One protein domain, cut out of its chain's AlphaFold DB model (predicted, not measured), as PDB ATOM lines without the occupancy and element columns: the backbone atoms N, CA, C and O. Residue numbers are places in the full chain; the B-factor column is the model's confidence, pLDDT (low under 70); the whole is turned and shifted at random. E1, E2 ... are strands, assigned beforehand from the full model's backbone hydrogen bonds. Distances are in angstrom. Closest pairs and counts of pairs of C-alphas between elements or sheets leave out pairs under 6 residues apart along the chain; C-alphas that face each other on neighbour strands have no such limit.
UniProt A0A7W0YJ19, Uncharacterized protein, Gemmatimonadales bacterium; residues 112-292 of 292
ATOM      1  N   GLU A 112      81.995 144.628 181.080       95.75
ATOM      2  CA  GLU A 112      81.151 144.741 179.896       95.75
ATOM      3  C   GLU A 112      80.999 146.214 179.521       95.75
ATOM      4  O   GLU A 112      80.746 147.052 180.385       95.75
ATOM      5  N   LYS A 113      81.152 146.535 178.234       95.31
ATOM      6  CA  LYS A 113      80.803 147.850 177.688       95.31
ATOM      7  C   LYS A 113      79.375 147.790 177.157       95.31
ATOM      8  O   LYS A 113      79.086 146.974 176.285       95.31
ATOM      9  N   ASN A 114      78.522 148.674 177.650       95.75
ATOM     10  CA  ASN A 114      77.108 148.739 177.317       95.75
ATOM     11  C   ASN A 114      76.779 150.084 176.665       95.75
ATOM     12  O   ASN A 114      77.309 151.123 177.064       95.75
ATOM     13  N   TYR A 115      75.886 150.045 175.679       98.12
ATOM     14  CA  TYR A 115      75.302 151.225 175.055       98.12
ATOM     15  C   TYR A 115      73.821 151.272 175.385       98.12
ATOM     16  O   TYR A 115      73.124 150.277 175.171       98.12
ATOM     17  N   VAL A 116      73.347 152.400 175.904       97.75
ATOM     18  CA  VAL A 116      71.972 152.532 176.384       97.75
ATOM     19  C   VAL A 116      71.318 153.761 175.771       97.75
ATOM     20  O   VAL A 116      71.894 154.842 175.755       97.75
ATOM     21  N   VAL A 117      70.100 153.592 175.270       98.00
ATOM     22  CA  VAL A 117      69.232 154.697 174.854       98.00
ATOM     23  C   VAL A 117      68.032 154.699 175.783       98.00
ATOM     24  O   VAL A 117      67.223 153.770 175.754       98.00
ATOM     25  N   HIS A 118      67.918 155.733 176.612       96.19
ATOM     26  CA  HIS A 118      66.782 155.883 177.515       96.19
ATOM     27  C   HIS A 118      65.544 156.377 176.765       96.19
ATOM     28  O   HIS A 118      65.619 157.182 175.831       96.19
ATOM     29  N   GLY A 119      64.387 155.868 177.175       90.56
ATOM     30  CA  GLY A 119      63.100 156.265 176.634       90.56
ATOM     31  C   GLY A 119      62.755 157.705 177.002       90.56
ATOM     32  O   GLY A 119      63.179 158.221 178.030       90.56
ATOM     33  N   LEU A 120      61.952 158.350 176.157       90.56
ATOM     34  CA  LEU A 120      61.441 159.709 176.399       90.56
ATOM     35  C   LEU A 120      59.994 159.705 176.913       90.56
ATOM     36  O   LEU A 120      59.333 160.740 176.970       90.56
ATOM     37  N   VAL A 121      59.468 158.526 177.252       92.19
ATOM     38  CA  VAL A 121      58.150 158.399 177.868       92.19
ATOM     39  C   VAL A 121      58.226 158.954 179.295       92.19
ATOM     40  O   VAL A 121      59.140 158.587 180.029       92.19
ATOM     41  N   PRO A 122      57.276 159.803 179.734       94.44
ATOM     42  CA  PRO A 122      57.269 160.288 181.108       94.44
ATOM     43  C   PRO A 122      57.225 159.131 182.105       94.44
ATOM     44  O   PRO A 122      56.428 158.201 181.944       94.44
ATOM     45  N   TYR A 123      58.020 159.229 183.169       95.88
ATOM     46  CA  TYR A 123      58.089 158.181 184.187       95.88
ATOM     47  C   TYR A 123      56.736 157.933 184.875       95.88
ATOM     48  O   TYR A 123      56.421 156.804 185.238       95.88
ATOM     49  N   TRP A 124      55.896 158.960 185.027       94.31
ATOM     50  CA  TRP A 124      54.556 158.863 185.616       94.31
ATOM     51  C   TRP A 124      53.582 159.834 184.930       94.31
ATOM     52  O   TRP A 124      54.001 160.756 184.235       94.31
ATOM     53  N   GLY A 125      52.274 159.657 185.148       93.25
ATOM     54  CA  GLY A 125      51.249 160.637 184.765       93.25
ATOM     55  C   GLY A 125      50.702 160.456 183.348       93.25
ATOM     56  O   GLY A 125      50.549 159.332 182.884       93.25
ATOM     57  N   TYR A 126      50.361 161.543 182.658       93.88
ATOM     58  CA  TYR A 126      49.828 161.458 181.294       93.88
ATOM     59  C   TYR A 126      50.932 161.132 180.271       93.88
ATOM     60  O   TYR A 126      52.115 161.361 180.520       93.88
ATOM     61  N   LEU A 127      50.550 160.585 179.113       95.31
ATOM     62  CA  LEU A 127      51.454 160.374 177.978       95.31
ATOM     63  C   LEU A 127      51.237 161.497 176.947       95.31
ATOM     64  O   LEU A 127      50.112 161.627 176.473       95.31
ATOM     65  N   PRO A 128      52.238 162.323 176.598       93.69
ATOM     66  CA  PRO A 128      52.072 163.364 175.587       93.69
ATOM     67  C   PRO A 128      52.021 162.793 174.162       93.69
ATOM     68  O   PRO A 128      52.598 161.742 173.862       93.69
ATOM     69  N   GLN A 129      51.364 163.540 173.270       94.50
ATOM     70  CA  GLN A 129      51.535 163.386 171.829       94.50
ATOM     71  C   GLN A 129      52.738 164.224 171.388       94.50
ATOM     72  O   GLN A 129      52.733 165.439 171.570       94.50
ATOM     73  N   GLN A 130      53.749 163.588 170.802       89.69
ATOM     74  CA  GLN A 130      54.952 164.254 170.306       89.69
ATOM     75  C   GLN A 130      55.400 163.601 169.000       89.69
ATOM     76  O   GLN A 130      56.100 162.594 169.010       89.69
ATOM     77  N   GLY A 131      54.969 164.177 167.877       85.62
ATOM     78  CA  GLY A 131      55.255 163.640 166.542       85.62
ATOM     79  C   GLY A 131      56.641 163.986 166.000       85.62
ATOM     80  O   GLY A 131      57.054 163.393 165.007       85.62
ATOM     81  N   ASP A 132      57.351 164.922 166.629       92.19
ATOM     82  CA  ASP A 132      58.667 165.347 166.160       92.19
ATOM     83  C   ASP A 132      59.720 164.268 166.421       92.19
ATOM     84  O   ASP A 132      59.757 163.640 167.486       92.19
ATOM     85  N   GLU A 133      60.597 164.066 165.439       95.25
ATOM     86  CA  GLU A 133      61.779 163.236 165.625       95.25
ATOM     87  C   GLU A 133      62.747 163.942 166.580       95.25
ATOM     88  O   GLU A 133      63.078 165.116 166.417       95.25
ATOM     89  N   THR A 134      63.203 163.210 167.589       94.62
ATOM     90  CA  THR A 134      64.129 163.694 168.610       94.62
ATOM     91  C   THR A 134      65.369 162.828 168.631       94.62
ATOM     92  O   THR A 134      65.297 161.605 168.502       94.62
ATOM     93  N   GLU A 135      66.523 163.462 168.789       94.62
ATOM     94  CA  GLU A 135      67.769 162.747 169.009       94.62
ATOM     95  C   GLU A 135      67.905 162.413 170.497       94.62
ATOM     96  O   GLU A 135      67.753 163.281 171.357       94.62
ATOM     97  N   ALA A 136      68.153 161.140 170.792       93.12
ATOM     98  CA  ALA A 136      68.406 160.647 172.133       93.12
ATOM     99  C   ALA A 136      69.899 160.310 172.263       93.12
ATOM    100  O   ALA A 136      70.447 159.630 171.386       93.12
ATOM    101  N   PRO A 137      70.571 160.757 173.337       95.69
ATOM    102  CA  PRO A 137      71.962 160.404 173.556       95.69
ATOM    103  C   PRO A 137      72.104 158.889 173.736       95.69
ATOM    104  O   PRO A 137      71.298 158.248 174.415       95.69
ATOM    105  N   VAL A 138      73.148 158.321 173.133       97.94
ATOM    106  CA  VAL A 138      73.533 156.925 173.353       97.94
ATOM    107  C   VAL A 138      74.535 156.895 174.502       97.94
ATOM    108  O   VAL A 138      75.722 157.153 174.301       97.94
ATOM    109  N   GLU A 139      74.062 156.600 175.708       97.75
ATOM    110  CA  GLU A 139      74.896 156.487 176.904       97.75
ATOM    111  C   GLU A 139      75.891 155.330 176.748       97.75
ATOM    112  O   GLU A 139      75.539 154.236 176.302       97.75
ATOM    113  N   VAL A 140      77.138 155.554 177.154       97.06
ATOM    114  CA  VAL A 140      78.172 154.531 177.307       97.06
ATOM    115  C   VAL A 140      78.351 154.248 178.787       97.06
ATOM    116  O   VAL A 140      78.713 155.137 179.559       97.06
ATOM    117  N   SER A 141      78.180 152.990 179.176       96.31
ATOM    118  CA  SER A 141      78.498 152.539 180.529       96.31
ATOM    119  C   SER A 141      79.400 151.310 180.521       96.31
ATOM    120  O   SER A 141      79.389 150.504 179.589       96.31
ATOM    121  N   TYR A 142      80.208 151.176 181.566       96.69
ATOM    122  CA  TYR A 142      81.078 150.036 181.807       96.69
ATOM    123  C   TYR A 142      80.629 149.333 183.083       96.69
ATOM    124  O   TYR A 142      80.603 149.940 184.151       96.69
ATOM    125  N   THR A 143      80.271 148.058 182.985       96.75
ATOM    126  CA  THR A 143      79.872 147.245 184.135       96.75
ATOM    127  C   THR A 143      81.029 146.343 184.530       96.75
ATOM    128  O   THR A 143      81.316 145.367 183.837       96.75
ATOM    129  N   LEU A 144      81.703 146.673 185.632       96.75
ATOM    130  CA  LEU A 144      82.751 145.843 186.217       96.75
ATOM    131  C   LEU A 144      82.106 144.670 186.959       96.75
ATOM    132  O   LEU A 144      81.308 144.876 187.877       96.75
ATOM    133  N   LYS A 145      82.469 143.446 186.574       96.00
ATOM    134  CA  LYS A 145      81.922 142.220 187.156       96.00
ATOM    135  C   LYS A 145      82.578 141.910 188.486       96.00
ATOM    136  O   LYS A 145      83.802 141.815 188.565       96.00
ATOM    137  N   ARG A 146      81.776 141.704 189.531       94.88
ATOM    138  CA  ARG A 146      82.276 141.510 190.905       94.88
ATOM    139  C   ARG A 146      81.855 140.165 191.504       94.88
ATOM    140  O   ARG A 146      81.225 140.136 192.555       94.88
ATOM    141  N   PRO A 147      82.223 139.024 190.889       92.19
ATOM    142  CA  PRO A 147      81.843 137.719 191.416       92.19
ATOM    143  C   PRO A 147      82.428 137.495 192.815       92.19
ATOM    144  O   PRO A 147      83.611 137.754 193.061       92.19
ATOM    145  N   ARG A 148      81.604 136.967 193.725       91.56
ATOM    146  CA  ARG A 148      82.050 136.526 195.057       91.56
ATOM    147  C   ARG A 148      83.158 135.477 194.945       91.56
ATOM    148  O   ARG A 148      83.244 134.770 193.942       91.56
ATOM    149  N   LYS A 149      83.946 135.316 196.009       89.31
ATOM    150  CA  LYS A 149      85.143 134.457 196.073       89.31
ATOM    151  C   LYS A 149      86.292 134.956 195.194       89.31
ATOM    152  O   LYS A 149      87.126 134.169 194.749       89.31
ATOM    153  N   THR A 150      86.334 136.257 194.930       87.44
ATOM    154  CA  THR A 150      87.451 136.910 194.246       87.44
ATOM    155  C   THR A 150      87.936 138.079 195.079       87.44
ATOM    156  O   THR A 150      87.156 138.701 195.798       87.44
ATOM    157  N   GLY A 151      89.221 138.420 194.942       85.25
ATOM    158  CA  GLY A 151      89.813 139.518 195.702       85.25
ATOM    159  C   GLY A 151      88.998 140.809 195.588       85.25
ATOM    160  O   GLY A 151      88.692 141.417 196.600       85.25
ATOM    161  N   PHE A 152      88.606 141.219 194.380       90.44
ATOM    162  CA  PHE A 152      87.830 142.449 194.186       90.44
ATOM    163  C   PHE A 152      86.325 142.288 194.457       90.44
ATOM    164  O   PHE A 152      85.688 143.222 194.938       90.44
ATOM    165  N   GLY A 153      85.744 141.120 194.169       90.81
ATOM    166  CA  GLY A 153      84.311 140.891 194.352       90.81
ATOM    167  C   GLY A 153      83.882 140.794 195.814       90.81
ATOM    168  O   GLY A 153      82.805 141.272 196.157       90.81
ATOM    169  N   ASP A 154      84.729 140.259 196.697       89.88
ATOM    170  CA  ASP A 154      84.407 140.124 198.127       89.88
ATOM    171  C   ASP A 154      84.622 141.411 198.938       89.88
ATOM    172  O   ASP A 154      84.300 141.457 200.124       89.88
ATOM    173  N   ARG A 155      85.150 142.467 198.309       87.44
ATOM    174  CA  ARG A 155      85.454 143.740 198.972       87.44
ATOM    175  C   ARG A 155      84.324 144.735 198.794       87.44
ATOM    176  O   ARG A 155      84.023 145.043 197.647       87.44
ATOM    177  N   PRO A 156      83.729 145.287 199.852       89.88
ATOM    178  CA  PRO A 156      82.816 146.414 199.717       89.88
ATOM    179  C   PRO A 156      83.571 147.641 199.189       89.88
ATOM    180  O   PRO A 156      84.748 147.844 199.478       89.88
ATOM    181  N   LEU A 157      82.891 148.459 198.394       91.81
ATOM    182  CA  LEU A 157      83.463 149.658 197.795       91.81
ATOM    183  C   LEU A 157      82.804 150.892 198.418       91.81
ATOM    184  O   LEU A 157      81.583 151.041 198.321       91.81
ATOM    185  N   PRO A 158      83.568 151.781 199.073       90.56
ATOM    186  CA  PRO A 158      83.034 153.047 199.552       90.56
ATOM    187  C   PRO A 158      82.568 153.958 198.414       90.56
ATOM    188  O   PRO A 158      83.156 153.955 197.330       90.56
ATOM    189  N   GLY A 159      81.560 154.787 198.682       90.31
ATOM    190  CA  GLY A 159      81.128 155.805 197.736       90.31
ATOM    191  C   GLY A 159      82.235 156.818 197.416       90.31
ATOM    192  O   GLY A 159      83.111 157.100 198.244       90.31
ATOM    193  N   GLY A 160      82.225 157.342 196.196       93.44
ATOM    194  CA  GLY A 160      83.268 158.217 195.679       93.44
ATOM    195  C   GLY A 160      83.142 158.488 194.184       93.44
ATOM    196  O   GLY A 160      82.045 158.511 193.636       93.44
ATOM    197  N   VAL A 161      84.278 158.687 193.514       95.06
ATOM    198  CA  VAL A 161      84.336 158.991 192.076       95.06
ATOM    199  C   VAL A 161      85.267 158.016 191.366       95.06
ATOM    200  O   VAL A 161      86.382 157.775 191.826       95.06
ATOM    201  N   ALA A 162      84.832 157.475 190.231       96.50
ATOM    202  CA  ALA A 162      85.632 156.631 189.355       96.50
ATOM    203  C   ALA A 162      85.982 157.347 188.052       96.50
ATOM    204  O   ALA A 162      85.105 157.798 187.320       96.50
ATOM    205  N   ARG A 163      87.276 157.389 187.731       97.00
ATOM    206  CA  ARG A 163      87.801 157.903 186.463       97.00
ATOM    207  C   ARG A 163      88.223 156.749 185.574       97.00
ATOM    208  O   ARG A 163      89.010 155.896 185.988       97.00
ATOM    209  N   MET A 164      87.693 156.727 184.360       97.44
ATOM    210  CA  MET A 164      87.921 155.664 183.389       97.44
ATOM    211  C   MET A 164      88.920 156.128 182.339       97.44
ATOM    212  O   MET A 164      88.776 157.209 181.770       97.44
ATOM    213  N   PHE A 165      89.916 155.292 182.064       95.81
ATOM    214  CA  PHE A 165      90.983 155.565 181.113       95.81
ATOM    215  C   PHE A 165      91.088 154.446 180.091       95.81
ATOM    216  O   PHE A 165      90.925 153.278 180.433       95.81
ATOM    217  N   GLN A 166      91.427 154.791 178.857       93.56
ATOM    218  CA  GLN A 166      91.721 153.827 177.804       93.56
ATOM    219  C   GLN A 166      92.993 154.245 177.067       93.56
ATOM    220  O   GLN A 166      93.258 155.436 176.908       93.56
ATOM    221  N   ALA A 167      93.798 153.272 176.644       91.56
ATOM    222  CA  ALA A 167      94.972 153.547 175.828       91.56
ATOM    223  C   ALA A 167      94.563 153.952 174.402       91.56
ATOM    224  O   ALA A 167      93.728 153.289 173.784       91.56
ATOM    225  N   ASP A 168      95.169 155.019 173.880       90.00
ATOM    226  CA  ASP A 168      95.101 155.369 172.462       90.00
ATOM    227  C   ASP A 168      95.948 154.403 171.605       90.00
ATOM    228  O   ASP A 168      96.622 153.503 172.114       90.00
ATOM    229  N   SER A 169      95.941 154.590 170.283       89.31
ATOM    230  CA  SER A 169      96.720 153.766 169.344       89.31
ATOM    231  C   SER A 169      98.238 153.823 169.566       89.31
ATOM    232  O   SER A 169      98.958 152.954 169.080       89.31
ATOM    233  N   THR A 170      98.728 154.821 170.306       91.44
ATOM    234  CA  THR A 170     100.139 154.994 170.681       91.44
ATOM    235  C   THR A 170     100.442 154.511 172.104       91.44
ATOM    236  O   THR A 170     101.580 154.611 172.555       91.44
ATOM    237  N   GLY A 171      99.443 153.977 172.817       87.38
ATOM    238  CA  GLY A 171      99.576 153.461 174.179       87.38
ATOM    239  C   GLY A 171      99.406 154.503 175.289       87.38
ATOM    240  O   GLY A 171      99.583 154.167 176.459       87.38
ATOM    241  N   ARG A 172      99.057 155.760 174.978       90.38
ATOM    242  CA  ARG A 172      98.854 156.799 176.002       90.38
ATOM    243  C   ARG A 172      97.458 156.691 176.593       90.38
ATOM    244  O   ARG A 172      96.481 156.574 175.860       90.38
ATOM    245  N   LEU A 173      97.360 156.775 177.917       90.56
ATOM    246  CA  LEU A 173      96.077 156.735 178.611       90.56
ATOM    247  C   LEU A 173      95.326 158.057 178.437       90.56
ATOM    248  O   LEU A 173      95.818 159.111 178.831       90.56
ATOM    249  N   GLN A 174      94.120 157.976 177.883       93.12
ATOM    250  CA  GLN A 174      93.175 159.081 177.761       93.12
ATOM    251  C   GLN A 174      91.997 158.843 178.696       93.12
ATOM    252  O   GLN A 174      91.519 157.713 178.811       93.12
ATOM    253  N   MET A 175      91.524 159.894 179.363       93.31
ATOM    254  CA  MET A 175      90.314 159.806 180.174       93.31
ATOM    255  C   MET A 175      89.098 159.728 179.250       93.31
ATOM    256  O   MET A 175      88.885 160.615 178.427       93.31
ATOM    257  N   VAL A 176      88.311 158.663 179.385       93.81
ATOM    258  CA  VAL A 176      87.115 158.411 178.566       93.81
ATOM    259  C   VAL A 176      85.812 158.639 179.330       93.81
ATOM    260  O   VAL A 176      84.746 158.581 178.728       93.81
ATOM    261  N   GLY A 177      85.887 158.890 180.639       94.31
ATOM    262  CA  GLY A 177      84.736 159.287 181.440       94.31
ATOM    263  C   GLY A 177      85.028 159.387 182.935       94.31
ATOM    264  O   GLY A 177      86.060 158.919 183.424       94.31
ATOM    265  N   GLU A 178      84.070 159.960 183.655       95.69
ATOM    266  CA  GLU A 178      84.044 160.065 185.113       95.69
ATOM    267  C   GLU A 178      82.633 159.719 185.603       95.69
ATOM    268  O   GLU A 178      81.651 160.172 185.022       95.69
ATOM    269  N   ALA A 179      82.535 158.896 186.647       95.25
ATOM    270  CA  ALA A 179      81.269 158.437 187.207       95.25
ATOM    271  C   ALA A 179      81.277 158.549 188.733       95.25
ATOM    272  O   ALA A 179      82.291 158.262 189.375       95.25
ATOM    273  N   ALA A 180      80.134 158.905 189.316       94.06
ATOM    274  CA  ALA A 180      79.913 158.712 190.744       94.06
ATOM    275  C   ALA A 180      79.816 157.211 191.061       94.06
ATOM    276  O   ALA A 180      79.344 156.416 190.247       94.06
ATOM    277  N   VAL A 181      80.284 156.834 192.244       93.19
ATOM    278  CA  VAL A 181      80.202 155.482 192.792       93.19
ATOM    279  C   VAL A 181      79.476 155.578 194.120       93.19
ATOM    280  O   VAL A 181      79.905 156.330 194.993       93.19
ATOM    281  N   ASP A 182      78.410 154.806 194.285       90.62
ATOM    282  CA  ASP A 182      77.728 154.664 195.567       90.62
ATOM    283  C   ASP A 182      78.410 153.602 196.436       90.62
ATOM    284  O   ASP A 182      79.213 152.788 195.963       90.62
ATOM    285  N   HIS A 183      78.071 153.580 197.726       89.56
ATOM    286  CA  HIS A 183      78.474 152.486 198.605       89.56
ATOM    287  C   HIS A 183      77.971 151.153 198.038       89.56
ATOM    288  O   HIS A 183      76.777 150.863 198.064       89.56
ATOM    289  N   THR A 184      78.893 150.340 197.521       89.62
ATOM    290  CA  THR A 184      78.563 149.107 196.802       89.62
ATOM    291  C   THR A 184      78.988 147.899 197.642       89.62
ATOM    292  O   THR A 184      80.179 147.751 197.937       89.62
ATOM    293  N   PRO A 185      78.066 147.005 198.040       88.88
ATOM    294  CA  PRO A 185      78.401 145.856 198.875       88.88
ATOM    295  C   PRO A 185      79.216 144.805 198.105       88.88
ATOM    296  O   PRO A 185      79.402 144.871 196.887       88.88
ATOM    297  N   ALA A 186      79.750 143.821 198.825       90.88
ATOM    298  CA  ALA A 186      80.465 142.696 198.230       90.88
ATOM    299  C   ALA A 186      79.551 141.849 197.322       90.88
ATOM    300  O   ALA A 186      78.468 141.425 197.733       90.88
ATOM    301  N   GLY A 187      80.027 141.540 196.116       91.44
ATOM    302  CA  GLY A 187      79.345 140.691 195.138       91.44
ATOM    303  C   GLY A 187      78.529 141.426 194.070       91.44
ATOM    304  O   GLY A 187      78.171 140.799 193.075       91.44
ATOM    305  N   ASP A 188      78.244 142.715 194.257       93.19
ATOM    306  CA  ASP A 188      77.382 143.475 193.345       93.19
ATOM    307  C   ASP A 188      78.194 144.098 192.203       93.19
ATOM    308  O   ASP A 188      79.242 144.699 192.428       93.19
ATOM    309  N   ASP A 189      77.732 143.978 190.960       95.38
ATOM    310  CA  ASP A 189      78.416 144.587 189.815       95.38
ATOM    311  C   ASP A 189      78.483 146.119 189.953       95.38
ATOM    312  O   ASP A 189      77.520 146.766 190.362       95.38
ATOM    313  N   LEU A 190      79.612 146.714 189.559       94.88
ATOM    314  CA  LEU A 190      79.788 148.168 189.580       94.88
ATOM    315  C   LEU A 190      79.558 148.737 188.176       94.88
ATOM    316  O   LEU A 190      80.382 148.533 187.283       94.88
ATOM    317  N   ARG A 191      78.450 149.458 187.973       95.75
ATOM    318  CA  ARG A 191      78.156 150.164 186.714       95.75
ATOM    319  C   ARG A 191      78.699 151.591 186.769       95.75
ATOM    320  O   ARG A 191      78.341 152.353 187.655       95.75
ATOM    321  N   LEU A 192      79.524 151.949 185.789       96.25
ATOM    322  CA  LEU A 192      80.142 153.264 185.645       96.25
ATOM    323  C   LEU A 192      79.684 153.905 184.334       96.25
ATOM    324  O   LEU A 192      80.017 153.410 183.256       96.25
ATOM    325  N   THR A 193      78.924 154.994 184.408       95.75
ATOM    326  CA  THR A 193      78.506 155.755 183.222       95.75
ATOM    327  C   THR A 193      79.623 156.698 182.791       95.75
ATOM    328  O   THR A 193      80.018 157.582 183.540       95.75
ATOM    329  N   ALA A 194      80.157 156.507 181.586       93.94
ATOM    330  CA  ALA A 194      81.296 157.272 181.082       93.94
ATOM    331  C   ALA A 194      80.898 158.550 180.334       93.94
ATOM    332  O   ALA A 194      81.704 159.471 180.227       93.94
ATOM    333  N   GLY A 195      79.671 158.607 179.815       93.88
ATOM    334  CA  GLY A 195      79.170 159.711 179.003       93.88
ATOM    335  C   GLY A 195      78.365 159.190 177.820       93.88
ATOM    336  O   GLY A 195      77.732 158.144 177.925       93.88
ATOM    337  N   ASN A 196      78.417 159.891 176.688       96.25
ATOM    338  CA  ASN A 196      77.663 159.544 175.481       96.25
ATOM    339  C   ASN A 196      78.595 159.185 174.320       96.25
ATOM    340  O   ASN A 196      79.668 159.767 174.164       96.25
ATOM    341  N   ALA A 197      78.183 158.226 173.499       95.19
ATOM    342  CA  ALA A 197      78.913 157.819 172.312       95.19
ATOM    343  C   ALA A 197      78.800 158.887 171.217       95.19
ATOM    344  O   ALA A 197      77.715 159.393 170.951       95.19
ATOM    345  N   PHE A 198      79.917 159.187 170.555       93.88
ATOM    346  CA  PHE A 198      79.943 160.104 169.413       93.88
ATOM    347  C   PHE A 198      79.525 159.411 168.106       93.88
ATOM    348  O   PHE A 198      78.714 159.930 167.347       93.88
ATOM    349  N   ASP A 199      80.041 158.203 167.865       96.31
ATOM    350  CA  ASP A 199      79.813 157.446 166.624       96.31
ATOM    351  C   ASP A 199      78.515 156.618 166.623       96.31
ATOM    352  O   ASP A 199      78.241 155.892 165.665       96.31
ATOM    353  N   LEU A 200      77.722 156.691 167.694       97.94
ATOM    354  CA  LEU A 200      76.396 156.084 167.759       97.94
ATOM    355  C   LEU A 200      75.368 157.184 167.960       97.94
ATOM    356  O   LEU A 200      75.427 157.914 168.944       97.94
ATOM    357  N   THR A 201      74.400 157.258 167.055       98.00
ATOM    358  CA  THR A 201      73.287 158.201 167.166       98.00
ATOM    359  C   THR A 201      71.978 157.437 167.222       98.00
ATOM    360  O   THR A 201      71.806 156.428 166.532       98.00
ATOM    361  N   ALA A 202      71.053 157.899 168.058       98.25
ATOM    362  CA  ALA A 202      69.720 157.332 168.165       98.25
ATOM    363  C   ALA A 202      68.686 158.425 167.925       98.25
ATOM    364  O   ALA A 202      68.708 159.473 168.561       98.25
ATOM    365  N   ARG A 203      67.762 158.174 167.003       97.81
ATOM    366  CA  ARG A 203      66.639 159.063 166.719       97.81
ATOM    367  C   ARG A 203      65.342 158.360 167.016       97.81
ATOM    368  O   ARG A 203      65.164 157.200 166.653       97.81
ATOM    369  N   ARG A 204      64.445 159.064 167.685       97.06
ATOM    370  CA  ARG A 204      63.168 158.551 168.149       97.06
ATOM    371  C   ARG A 204      62.043 159.407 167.606       97.06
ATOM    372  O   ARG A 204      62.080 160.625 167.724       97.06
ATOM    373  N   VAL A 205      60.993 158.757 167.128       97.31
ATOM    374  CA  VAL A 205      59.761 159.419 166.697       97.31
ATOM    375  C   VAL A 205      58.536 158.654 167.200       97.31
ATOM    376  O   VAL A 205      58.515 157.418 167.181       97.31
ATOM    377  N   GLN A 206      57.511 159.377 167.665       97.50
ATOM    378  CA  GLN A 206      56.187 158.806 167.921       97.50
ATOM    379  C   GLN A 206      55.406 158.790 166.603       97.50
ATOM    380  O   GLN A 206      54.929 159.810 166.119       97.50
ATOM    381  N   THR A 207      55.300 157.615 165.996       97.56
ATOM    382  CA  THR A 207      54.693 157.439 164.667       97.56
ATOM    383  C   THR A 207      53.166 157.388 164.688       97.56
ATOM    384  O   THR A 207      52.533 157.657 163.671       97.56
ATOM    385  N   ALA A 208      52.567 157.062 165.834       97.12
ATOM    386  CA  ALA A 208      51.123 157.109 166.027       97.12
ATOM    387  C   ALA A 208      50.788 157.364 167.495       97.12
ATOM    388  O   ALA A 208      51.521 156.947 168.394       97.12
ATOM    389  N   TYR A 209      49.654 158.017 167.726       97.50
ATOM    390  CA  TYR A 209      49.138 158.300 169.054       97.50
ATOM    391  C   TYR A 209      47.612 158.305 169.023       97.50
ATOM    392  O   TYR A 209      47.001 159.019 168.230       97.50
ATOM    393  N   VAL A 210      46.990 157.500 169.882       97.00
ATOM    394  CA  VAL A 210      45.533 157.432 170.030       97.00
ATOM    395  C   VAL A 210      45.194 157.437 171.510       97.00
ATOM    396  O   VAL A 210      45.805 156.710 172.291       97.00
ATOM    397  N   THR A 211      44.187 158.220 171.895       96.50
ATOM    398  CA  THR A 211      43.651 158.215 173.260       96.50
ATOM    399  C   THR A 211      42.182 157.851 173.283       96.50
ATOM    400  O   THR A 211      41.422 158.181 172.374       96.50
ATOM    401  N   ARG A 212      41.776 157.188 174.362       95.44
ATOM    402  CA  ARG A 212      40.381 156.919 174.693       95.44
ATOM    403  C   ARG A 212      40.140 157.273 176.150       95.44
ATOM    404  O   ARG A 212      40.905 156.854 177.015       95.44
ATOM    405  N   ARG A 213      39.076 158.026 176.423       92.81
ATOM    406  CA  ARG A 213      38.597 158.267 177.787       92.81
ATOM    407  C   ARG A 213      37.478 157.287 178.107       92.81
ATOM    408  O   ARG A 213      36.506 157.198 177.362       92.81
ATOM    409  N   ASP A 214      37.617 156.594 179.226       91.69
ATOM    410  CA  ASP A 214      36.628 155.666 179.754       91.69
ATOM    411  C   ASP A 214      36.018 156.275 181.009       91.69
ATOM    412  O   ASP A 214      36.710 156.459 182.013       91.69
ATOM    413  N   SER A 215      34.715 156.540 180.976       89.25
ATOM    414  CA  SER A 215      33.979 156.863 182.194       89.25
ATOM    415  C   SER A 215      33.742 155.576 182.982       89.25
ATOM    416  O   SER A 215      33.201 154.604 182.455       89.25
ATOM    417  N   THR A 216      34.155 155.554 184.244       83.62
ATOM    418  CA  THR A 216      33.972 154.420 185.158       83.62
ATOM    419  C   THR A 216      33.255 154.884 186.428       83.62
ATOM    420  O   THR A 216      33.148 156.081 186.689       83.62
ATOM    421  N   ARG A 217      32.793 153.943 187.265       83.31
ATOM    422  CA  ARG A 217      32.158 154.258 188.560       83.31
ATOM    423  C   ARG A 217      33.074 155.054 189.504       83.31
ATOM    424  O   ARG A 217      32.579 155.725 190.401       83.31
ATOM    425  N   THR A 218      34.391 154.956 189.327       82.25
ATOM    426  CA  THR A 218      35.411 155.546 190.208       82.25
ATOM    427  C   THR A 218      36.085 156.787 189.618       82.25
ATOM    428  O   THR A 218      36.996 157.318 190.241       82.25
ATOM    429  N   GLY A 219      35.663 157.254 188.438       88.81
ATOM    430  CA  GLY A 219      36.253 158.407 187.750       88.81
ATOM    431  C   GLY A 219      36.414 158.184 186.247       88.81
ATOM    432  O   GLY A 219      35.976 157.168 185.701       88.81
ATOM    433  N   ILE A 220      37.051 159.135 185.570       90.62
ATOM    434  CA  ILE A 220      37.426 159.005 184.159       90.62
ATOM    435  C   ILE A 220      38.852 158.471 184.126       90.62
ATOM    436  O   ILE A 220      39.718 159.063 184.743       90.62
ATOM    437  N   ARG A 221      39.113 157.384 183.402       92.44
ATOM    438  CA  ARG A 221      40.489 156.971 183.088       92.44
ATOM    439  C   ARG A 221      40.782 157.236 181.622       92.44
ATOM    440  O   ARG A 221      39.903 157.084 180.773       92.44
ATOM    441  N   THR A 222      42.014 157.592 181.306       95.38
ATOM    442  CA  THR A 222      42.484 157.747 179.931       95.38
ATOM    443  C   THR A 222      43.413 156.597 179.579       95.38
ATOM    444  O   THR A 222      44.342 156.284 180.318       95.38
ATOM    445  N   ILE A 223      43.153 155.965 178.438       96.38
ATOM    446  CA  ILE A 223      43.995 154.940 177.831       96.38
ATOM    447  C   ILE A 223      44.669 155.581 176.621       96.38
ATOM    448  O   ILE A 223      43.973 156.014 175.702       96.38
ATOM    449  N   ALA A 224      45.997 155.619 176.595       97.19
ATOM    450  CA  ALA A 224      46.766 155.988 175.412       97.19
ATOM    451  C   ALA A 224      47.432 154.765 174.791       97.19
ATOM    452  O   ALA A 224      47.941 153.892 175.499       97.19
ATOM    453  N   MET A 225      47.461 154.731 173.465       97.81
ATOM    454  CA  MET A 225      48.326 153.860 172.686       97.81
ATOM    455  C   MET A 225      49.265 154.729 171.864       97.81
ATOM    456  O   MET A 225      48.810 155.647 171.183       97.81
ATOM    457  N   ALA A 226      50.558 154.436 171.934       97.69
ATOM    458  CA  ALA A 226      51.577 155.158 171.190       97.69
ATOM    459  C   ALA A 226      52.516 154.181 170.489       97.69
ATOM    460  O   ALA A 226      52.986 153.224 171.108       97.69
ATOM    461  N   ASP A 227      52.788 154.452 169.216       97.88
ATOM    462  CA  ASP A 227      53.780 153.737 168.421       97.88
ATOM    463  C   ASP A 227      55.062 154.539 168.360       97.88
ATOM    464  O   ASP A 227      55.053 155.696 167.942       97.88
ATOM    465  N   TYR A 228      56.172 153.904 168.700       97.81
ATOM    466  CA  TYR A 228      57.493 154.496 168.609       97.81
ATOM    467  C   TYR A 228      58.335 153.767 167.577       97.81
ATOM    468  O   TYR A 228      58.239 152.550 167.407       97.81
ATOM    469  N   ARG A 229      59.190 154.537 166.911       97.94
ATOM    470  CA  ARG A 229      60.307 154.039 166.118       97.94
ATOM    471  C   ARG A 229      61.578 154.666 166.657       97.94
ATOM    472  O   ARG A 229      61.641 155.886 166.791       97.94
ATOM    473  N   VAL A 230      62.567 153.830 166.941       98.19
ATOM    474  CA  VAL A 230      63.920 154.249 167.295       98.19
ATOM    475  C   VAL A 230      64.868 153.736 166.218       98.19
ATOM    476  O   VAL A 230      64.977 152.528 166.009       98.19
ATOM    477  N   THR A 231      65.525 154.657 165.524       98.44
ATOM    478  CA  THR A 231      66.547 154.383 164.512       98.44
ATOM    479  C   THR A 231      67.908 154.632 165.132       98.44
ATOM    480  O   THR A 231      68.177 155.733 165.605       98.44
ATOM    481  N   ILE A 232      68.765 153.616 165.131       98.56
ATOM    482  CA  ILE A 232      70.115 153.699 165.679       98.56
ATOM    483  C   ILE A 232      71.102 153.549 164.534       98.56
ATOM    484  O   ILE A 232      71.070 152.552 163.812       98.56
ATOM    485  N   ARG A 233      71.995 154.525 164.389       98.56
ATOM    486  CA  ARG A 233      73.073 154.510 163.405       98.56
ATOM    487  C   ARG A 233      74.402 154.277 164.101       98.56
ATOM    488  O   ARG A 233      74.685 154.876 165.132       98.56
ATOM    489  N   ASN A 234      75.222 153.428 163.499       98.38
ATOM    490  CA  ASN A 234      76.557 153.088 163.950       98.38
ATOM    491  C   ASN A 234      77.588 153.490 162.901       98.38
ATOM    492  O   ASN A 234      77.690 152.878 161.839       98.38
ATOM    493  N   ALA A 235      78.365 154.519 163.215       97.94
ATOM    494  CA  ALA A 235      79.460 154.989 162.389       97.94
ATOM    495  C   ALA A 235      80.782 154.265 162.688       97.94
ATOM    496  O   ALA A 235      81.760 154.560 162.017       97.94
ATOM    497  N   THR A 236      80.848 153.321 163.629       95.88
ATOM    498  CA  THR A 236      82.086 152.579 163.934       95.88
ATOM    499  C   THR A 236      82.338 151.422 162.958       95.88
ATOM    500  O   THR A 236      81.438 150.976 162.242       95.88
ATOM    501  N   ASP A 237      83.573 150.911 162.945       96.06
ATOM    502  CA  ASP A 237      83.997 149.757 162.133       96.06
ATOM    503  C   ASP A 237      83.628 148.393 162.743       96.06
ATOM    504  O   ASP A 237      83.927 147.348 162.166       96.06
ATOM    505  N   SER A 238      82.961 148.373 163.898       95.50
ATOM    506  CA  SER A 238      82.506 147.150 164.557       95.50
ATOM    507  C   SER A 238      81.004 147.189 164.812       95.50
ATOM    508  O   SER A 238      80.389 148.243 164.948       95.50
ATOM    509  N   ALA A 239      80.371 146.016 164.833       97.44
ATOM    510  CA  ALA A 239      78.966 145.931 165.207       97.44
ATOM    511  C   ALA A 239      78.804 146.259 166.698       97.44
ATOM    512  O   ALA A 239      79.607 145.819 167.522       97.44
ATOM    513  N   ALA A 240      77.735 146.973 167.035       97.19
ATOM    514  CA  ALA A 240      77.391 147.332 168.403       97.19
ATOM    515  C   ALA A 240      76.023 146.755 168.773       97.19
ATOM    516  O   ALA A 240      75.149 146.577 167.925       97.19
ATOM    517  N   THR A 241      75.834 146.480 170.057       97.88
ATOM    518  CA  THR A 241      74.527 146.143 170.616       97.88
ATOM    519  C   THR A 241      74.114 147.284 171.529       97.88
ATOM    520  O   THR A 241      74.871 147.642 172.429       97.88
ATOM    521  N   VAL A 242      72.941 147.855 171.276       98.38
ATOM    522  CA  VAL A 242      72.394 148.991 172.019       98.38
ATOM    523  C   VAL A 242      71.101 148.551 172.692       98.38
ATOM    524  O   VAL A 242      70.189 148.044 172.035       98.38
ATOM    525  N   ASP A 243      71.035 148.729 174.004       98.31
ATOM    526  CA  ASP A 243      69.836 148.489 174.792       98.31
ATOM    527  C   ASP A 243      68.965 149.759 174.760       98.31
ATOM    528  O   ASP A 243      69.336 150.803 175.294       98.31
ATOM    529  N   VAL A 244      67.800 149.681 174.119       98.25
ATOM    530  CA  VAL A 244      66.772 150.731 174.173       98.25
ATOM    531  C   VAL A 244      65.862 150.433 175.356       98.25
ATOM    532  O   VAL A 244      65.285 149.345 175.428       98.25
ATOM    533  N   LEU A 245      65.744 151.372 176.289       97.81
ATOM    534  CA  LEU A 245      64.961 151.203 177.512       97.81
ATOM    535  C   LEU A 245      63.679 152.027 177.460       97.81
ATOM    536  O   LEU A 245      63.685 153.180 177.048       97.81
ATOM    537  N   GLU A 246      62.582 151.445 177.927       97.00
ATOM    538  CA  GLU A 246      61.382 152.182 178.315       97.00
ATOM    539  C   GLU A 246      61.202 152.097 179.819       97.00
ATOM    540  O   GLU A 246      61.153 150.996 180.373       97.00
ATOM    541  N   GLU A 247      61.096 153.260 180.457       96.56
ATOM    542  CA  GLU A 247      61.076 153.412 181.908       96.56
ATOM    543  C   GLU A 247      59.815 154.160 182.331       96.56
ATOM    544  O   GLU A 247      59.652 155.352 182.071       96.56
ATOM    545  N   ARG A 248      58.888 153.454 182.972       96.06
ATOM    546  CA  ARG A 248      57.610 154.030 183.372       96.06
ATOM    547  C   ARG A 248      56.991 153.299 184.553       96.06
ATOM    548  O   ARG A 248      56.952 152.078 184.600       96.06
ATOM    549  N   ALA A 249      56.433 154.049 185.487       95.88
ATOM    550  CA  ALA A 249      55.590 153.549 186.558       95.88
ATOM    551  C   ALA A 249      54.091 153.722 186.237       95.88
ATOM    552  O   ALA A 249      53.686 154.483 185.355       95.88
ATOM    553  N   GLY A 250      53.252 152.988 186.969       94.56
ATOM    554  CA  GLY A 250      51.799 152.965 186.777       94.56
ATOM    555  C   GLY A 250      51.345 151.830 185.859       94.56
ATOM    556  O   GLY A 250      52.072 150.863 185.638       94.56
ATOM    557  N   GLU A 251      50.121 151.924 185.338       95.38
ATOM    558  CA  GLU A 251      49.588 150.912 184.426       95.38
ATOM    559  C   GLU A 251      50.091 151.183 183.004       95.38
ATOM    560  O   GLU A 251      49.627 152.091 182.309       95.38
ATOM    561  N   TRP A 252      51.047 150.375 182.557       96.94
ATOM    562  CA  TRP A 252      51.530 150.391 181.184       96.94
ATOM    563  C   TRP A 252      51.944 148.992 180.729       96.94
ATOM    564  O   TRP A 252      52.161 148.092 181.540       96.94
ATOM    565  N   THR A 253      52.019 148.789 179.419       97.19
ATOM    566  CA  THR A 253      52.535 147.551 178.829       97.19
ATOM    567  C   THR A 253      53.025 147.792 177.407       97.19
ATOM    568  O   THR A 253      52.502 148.661 176.705       97.19
ATOM    569  N   VAL A 254      53.990 146.992 176.958       97.69
ATOM    570  CA  VAL A 254      54.361 146.894 175.543       97.69
ATOM    571  C   VAL A 254      53.403 145.911 174.870       97.69
ATOM    572  O   VAL A 254      53.317 144.751 175.259       97.69
ATOM    573  N   ILE A 255      52.641 146.387 173.884       97.44
ATOM    574  CA  ILE A 255      51.623 145.601 173.167       97.44
ATOM    575  C   ILE A 255      52.260 144.801 172.030       97.44
ATOM    576  O   ILE A 255      51.893 143.656 171.781       97.44
ATOM    577  N   SER A 256      53.190 145.422 171.311       97.75
ATOM    578  CA  SER A 256      53.888 144.811 170.185       97.75
ATOM    579  C   SER A 256      55.281 145.408 170.049       97.75
ATOM    580  O   SER A 256      55.521 146.545 170.453       97.75
ATOM    581  N   SER A 257      56.201 144.631 169.485       98.00
ATOM    582  CA  SER A 257      57.564 145.065 169.206       98.00
ATOM    583  C   SER A 257      58.153 144.256 168.052       98.00
ATOM    584  O   SER A 257      57.849 143.076 167.895       98.00
ATOM    585  N   SER A 258      58.997 144.903 167.255       98.25
ATOM    586  CA  SER A 258      59.791 144.286 166.178       98.25
ATOM    587  C   SER A 258      61.005 143.503 166.692       98.25
ATOM    588  O   SER A 258      61.515 142.627 165.999       98.25
ATOM    589  N   VAL A 259      61.450 143.797 167.914       97.12
ATOM    590  CA  VAL A 259      62.539 143.111 168.627       97.12
ATOM    591  C   VAL A 259      61.973 142.542 169.934       97.12
ATOM    592  O   VAL A 259      61.103 143.190 170.523       97.12
ATOM    593  N   PRO A 260      62.424 141.371 170.428       97.44
ATOM    594  CA  PRO A 260      61.948 140.831 171.700       97.44
ATOM    595  C   PRO A 260      61.993 141.872 172.825       97.44
ATOM    596  O   PRO A 260      63.035 142.472 173.091       97.44
ATOM    597  N   ALA A 261      60.839 142.092 173.455       97.06
ATOM    598  CA  ALA A 261      60.688 142.990 174.589       97.06
ATOM    599  C   ALA A 261      61.015 142.220 175.872       97.06
ATOM    600  O   ALA A 261      60.263 141.336 176.284       97.06
ATOM    601  N   GLU A 262      62.143 142.531 176.496       97.81
ATOM    602  CA  GLU A 262      62.547 141.915 177.752       97.81
ATOM    603  C   GLU A 262      62.015 142.739 178.924       97.81
ATOM    604  O   GLU A 262      62.406 143.889 179.132       97.81
ATOM    605  N   LYS A 263      61.122 142.148 179.717       95.94
ATOM    606  CA  LYS A 263      60.631 142.775 180.942       95.94
ATOM    607  C   LYS A 263      61.685 142.645 182.042       95.94
ATOM    608  O   LYS A 263      61.779 141.600 182.681       95.94
ATOM    609  N   VAL A 264      62.458 143.707 182.259       96.88
ATOM    610  CA  VAL A 264      63.507 143.765 183.291       96.88
ATOM    611  C   VAL A 264      62.887 143.954 184.676       96.88
ATOM    612  O   VAL A 264      63.307 143.329 185.645       96.88
ATOM    613  N   SER A 265      61.853 144.791 184.776       96.69
ATOM    614  CA  SER A 265      61.082 144.999 186.003       96.69
ATOM    615  C   SER A 265      59.628 145.363 185.674       96.69
ATOM    616  O   SER A 265      59.209 145.352 184.517       96.69
ATOM    617  N   SER A 266      58.812 145.682 186.682       95.81
ATOM    618  CA  SER A 266      57.480 146.259 186.445       95.81
ATOM    619  C   SER A 266      57.534 147.640 185.784       95.81
ATOM    620  O   SER A 266      56.537 148.053 185.193       95.81
ATOM    621  N   THR A 267      58.671 148.335 185.872       96.69
ATOM    622  CA  THR A 267      58.846 149.701 185.373       96.69
ATOM    623  C   THR A 267      59.825 149.828 184.221       96.69
ATOM    624  O   THR A 267      59.863 150.882 183.605       96.69
ATOM    625  N   ILE A 268      60.584 148.779 183.894       97.75
ATOM    626  CA  ILE A 268      61.612 148.819 182.853       97.75
ATOM    627  C   ILE A 268      61.379 147.695 181.847       97.75
ATOM    628  O   ILE A 268      61.352 146.513 182.208       97.75
ATOM    629  N   THR A 269      61.262 148.063 180.572       98.12
ATOM    630  CA  THR A 269      61.342 147.127 179.443       98.12
ATOM    631  C   THR A 269      62.567 147.447 178.602       98.12
ATOM    632  O   THR A 269      62.822 148.608 178.293       98.12
ATOM    633  N   ARG A 270      63.316 146.413 178.223       98.38
ATOM    634  CA  ARG A 270      64.526 146.510 177.410       98.38
ATOM    635  C   ARG A 270      64.307 145.900 176.031       98.38
ATOM    636  O   ARG A 270      63.809 144.781 175.913       98.38
ATOM    637  N   PHE A 271      64.767 146.600 175.000       98.25
ATOM    638  CA  PHE A 271      64.889 146.095 173.636       98.25
ATOM    639  C   PHE A 271      66.362 146.068 173.245       98.25
ATOM    640  O   PHE A 271      67.015 147.108 173.182       98.25
ATOM    641  N   ARG A 272      66.892 144.879 172.967       98.00
ATOM    642  CA  ARG A 272      68.292 144.715 172.577       98.00
ATOM    643  C   ARG A 272      68.441 144.798 171.063       98.00
ATOM    644  O   ARG A 272      68.094 143.854 170.354       98.00
ATOM    645  N   VAL A 273      68.980 145.906 170.565       98.19
ATOM    646  CA  VAL A 273      69.110 146.174 169.129       98.19
ATOM    647  C   VAL A 273      70.553 145.966 168.687       98.19
ATOM    648  O   VAL A 273      71.464 146.653 169.145       98.19
ATOM    649  N   ARG A 274      70.777 145.014 167.778       98.00
ATOM    650  CA  ARG A 274      72.088 144.808 167.154       98.00
ATOM    651  C   ARG A 274      72.209 145.695 165.918       98.00
ATOM    652  O   ARG A 274      71.436 145.543 164.978       98.00
ATOM    653  N   VAL A 275      73.207 146.569 165.910       98.31
ATOM    654  CA  VAL A 275      73.489 147.509 164.825       98.31
ATOM    655  C   VAL A 275      74.785 147.080 164.129       98.31
ATOM    656  O   VAL A 275      75.816 146.944 164.797       98.31
ATOM    657  N   PRO A 276      74.776 146.813 162.810       98.19
ATOM    658  CA  PRO A 276      75.988 146.433 162.088       98.19
ATOM    659  C   PRO A 276      77.029 147.562 162.089       98.19
ATOM    660  O   PRO A 276      76.709 148.722 162.352       98.19
ATOM    661  N   ALA A 277      78.286 147.218 161.803       98.06
ATOM    662  CA  ALA A 277      79.333 148.207 161.545       98.06
ATOM    663  C   ALA A 277      78.940 149.090 160.354       98.06
ATOM    664  O   ALA A 277      78.402 148.573 159.372       98.06
ATOM    665  N   ARG A 278      79.220 150.396 160.431       97.81
ATOM    666  CA  ARG A 278      78.930 151.377 159.366       97.81
ATOM    667  C   ARG A 278      77.491 151.304 158.823       97.81
ATOM    668  O   ARG A 278      77.266 151.515 157.633       97.81
ATOM    669  N   GLY A 279      76.516 150.999 159.677       98.12
ATOM    670  CA  GLY A 279      75.129 150.783 159.267       98.12
ATOM    671  C   GLY A 279      74.110 151.306 160.269       98.12
ATOM    672  O   GLY A 279      74.438 152.057 161.187       98.12
ATOM    673  N   GLU A 280      72.856 150.916 160.084       98.25
ATOM    674  CA  GLU A 280      71.743 151.315 160.941       98.25
ATOM    675  C   GLU A 280      70.822 150.134 161.248       98.25
ATOM    676  O   GLU A 280      70.795 149.136 160.525       98.25
ATOM    677  N   ALA A 281      70.075 150.248 162.340       98.44
ATOM    678  CA  ALA A 281      69.014 149.325 162.708       98.44
ATOM    679  C   ALA A 281      67.835 150.107 163.285       98.44
ATOM    680  O   ALA A 281      68.005 151.176 163.873       98.44
ATOM    681  N   GLN A 282      66.631 149.564 163.126       98.00
ATOM    682  CA  GLN A 282      65.407 150.177 163.628       98.00
ATOM    683  C   GLN A 282      64.696 149.217 164.573       98.00
ATOM    684  O   GLN A 282      64.597 148.022 164.295       98.00
ATOM    685  N   VAL A 283      64.161 149.760 165.664       98.31
ATOM    686  CA  VAL A 283      63.193 149.076 166.518       98.31
ATOM    687  C   VAL A 283      61.901 149.882 166.548       98.31
ATOM    688  O   VAL A 283      61.886 151.078 166.830       98.31
ATOM    689  N   THR A 284      60.802 149.218 166.220       98.44
ATOM    690  CA  THR A 284      59.438 149.717 166.396       98.44
ATOM    691  C   THR A 284      58.731 148.956 167.502       98.44
ATOM    692  O   THR A 284      58.895 147.736 167.618       98.44
ATOM    693  N   TYR A 285      57.943 149.664 168.305       98.31
ATOM    694  CA  TYR A 285      57.126 149.076 169.364       98.31
ATOM    695  C   TYR A 285      55.926 149.958 169.693       98.31
ATOM    696  O   TYR A 285      55.959 151.179 169.531       98.31
ATOM    697  N   ARG A 286      54.864 149.317 170.183       98.25
ATOM    698  CA  ARG A 286      53.636 149.960 170.648       98.25
ATOM    699  C   ARG A 286      53.525 149.817 172.150       98.25
ATOM    700  O   ARG A 286      53.595 148.697 172.659       98.25
ATOM    701  N   ILE A 287      53.256 150.910 172.853       97.81
ATOM    702  CA  ILE A 287      52.904 150.868 174.276       97.81
ATOM    703  C   ILE A 287      51.427 151.195 174.486       97.81
ATOM    704  O   ILE A 287      50.836 151.970 173.734       97.81
ATOM    705  N   ARG A 288      50.843 150.623 175.539       97.75
ATOM    706  CA  ARG A 288      49.572 151.045 176.135       97.75
ATOM    707  C   ARG A 288      49.866 151.637 177.497       97.75
ATOM    708  O   ARG A 288      50.560 151.011 178.289       97.75
ATOM    709  N   VAL A 289      49.284 152.790 177.779       97.44
ATOM    710  CA  VAL A 289      49.421 153.501 179.049       97.44
ATOM    711  C   VAL A 289      48.037 153.865 179.567       97.44
ATOM    712  O   VAL A 289      47.182 154.276 178.784       97.44
ATOM    713  N   VAL A 290      47.817 153.729 180.873       96.00
ATOM    714  CA  VAL A 290      46.571 154.121 181.538       96.00
ATOM    715  C   VAL A 290      46.862 155.050 182.709       96.00
ATOM    716  O   VAL A 290      47.766 154.801 183.506       96.00
ATOM    717  N   TRP A 291      46.076 156.118 182.811       94.62
ATOM    718  CA  TRP A 291      46.057 157.022 183.960       94.62
ATOM    719  C   TRP A 291      44.626 157.461 184.276       94.62
ATOM    720  O   TRP A 291      43.724 157.280 183.455       94.62
ATOM    721  N   TRP A 292      44.428 157.998 185.476       90.00
ATOM    722  CA  TRP A 292      43.153 158.507 185.984       90.00
ATOM    723  C   TRP A 292      43.124 160.035 185.916       90.00
ATOM    724  O   TRP A 292      44.219 160.635 186.012       90.00
TER     725      TRP A 292
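AT A GLANCE: This is residues 112 to 292 of the 292 residues of an uncharacterized protein of Gemmatimonadales bacterium (UniProt A0A7W0YJ19). Two strongly twisted sheets are stacked as a loose sandwich, only partly face to face: E6 E3 E1 E9 E12 E11 and E2 E7 E8 E13 E10. At one end the long hairpin E7 and E8 reaches out, and at the other the separate hairpin E4 and E5 packs on edge strand E6. The printed part has 181 residues with thirteen named strands, E1 to E13 in order along the chain, and no named helix: all strand. The six-stranded sheet is mixed, the five-stranded one and E4 with E5 antiparallel. The whole is loose and elongated, with a radius of gyration of the C-alphas of 19.6 A and spans of 63 by 39 by 24 A.

HOW THE PARTS SIT: In the largest sheet E1, residues 112 to 118, and E9, residues 240 to 247, are parallel, with N 243 and O 115 at 2.8 A. E3, residues 139 to 144, is antiparallel to E1, with N 114 and O 141 at 2.8 A. E6, residues 190 to 196, is antiparallel to E3, with N 192 and O 142 at 2.8 A. E12, residues 268 to 275, is antiparallel to E9, with N 244 and O 271 at 2.8 A. E11, residues 261 to 263, forms a hairpin with E12, with N 270 and O 262 at 2.8 A. In the facing sheet E7, residues 200 to 216, and E8, residues 219 to 234, form a hairpin, with N 212 and O 223 at 2.8 A. E13, residues 279 to 291, is antiparallel to E8, with N 230 and O 283 at 2.8 A. Edge strands E2, residues 134 to 136, and E10, residues 251 to 257, are antiparallel to E7 and E13, with N 134 and O 204 at 2.8 A and N 255 and O 286 at 2.8 A. The sheets' facing parts are 9.0 A centre to centre, their strands at 20 degrees. E4, residues 160 to 167, and E5, residues 173 to 181, form a hairpin, with N 162 and O 179 at 2.8 A. The closest C-alphas of E5 and E6 are Gly 177 and Ala 194, 4.0 A apart.

IN THESE COORDINATES: E1 begins at C-alpha 112, (81.151, 144.741, 179.896). E8 is 47.1 A long, E7 45.9 A and E13 38.7 A. E7 bends by 50 degrees at residue 208. E13 ends at C-alpha 291, (46.057, 157.022, 183.960).

THE WHOLE: The C-alphas of Thr 170 and Arg 217, the two farthest apart, are 70.3 A apart. The links E1 to E2 and E3 to E4 are long. The printed part has no cut, and no printed residue is under 70 in pLDDT.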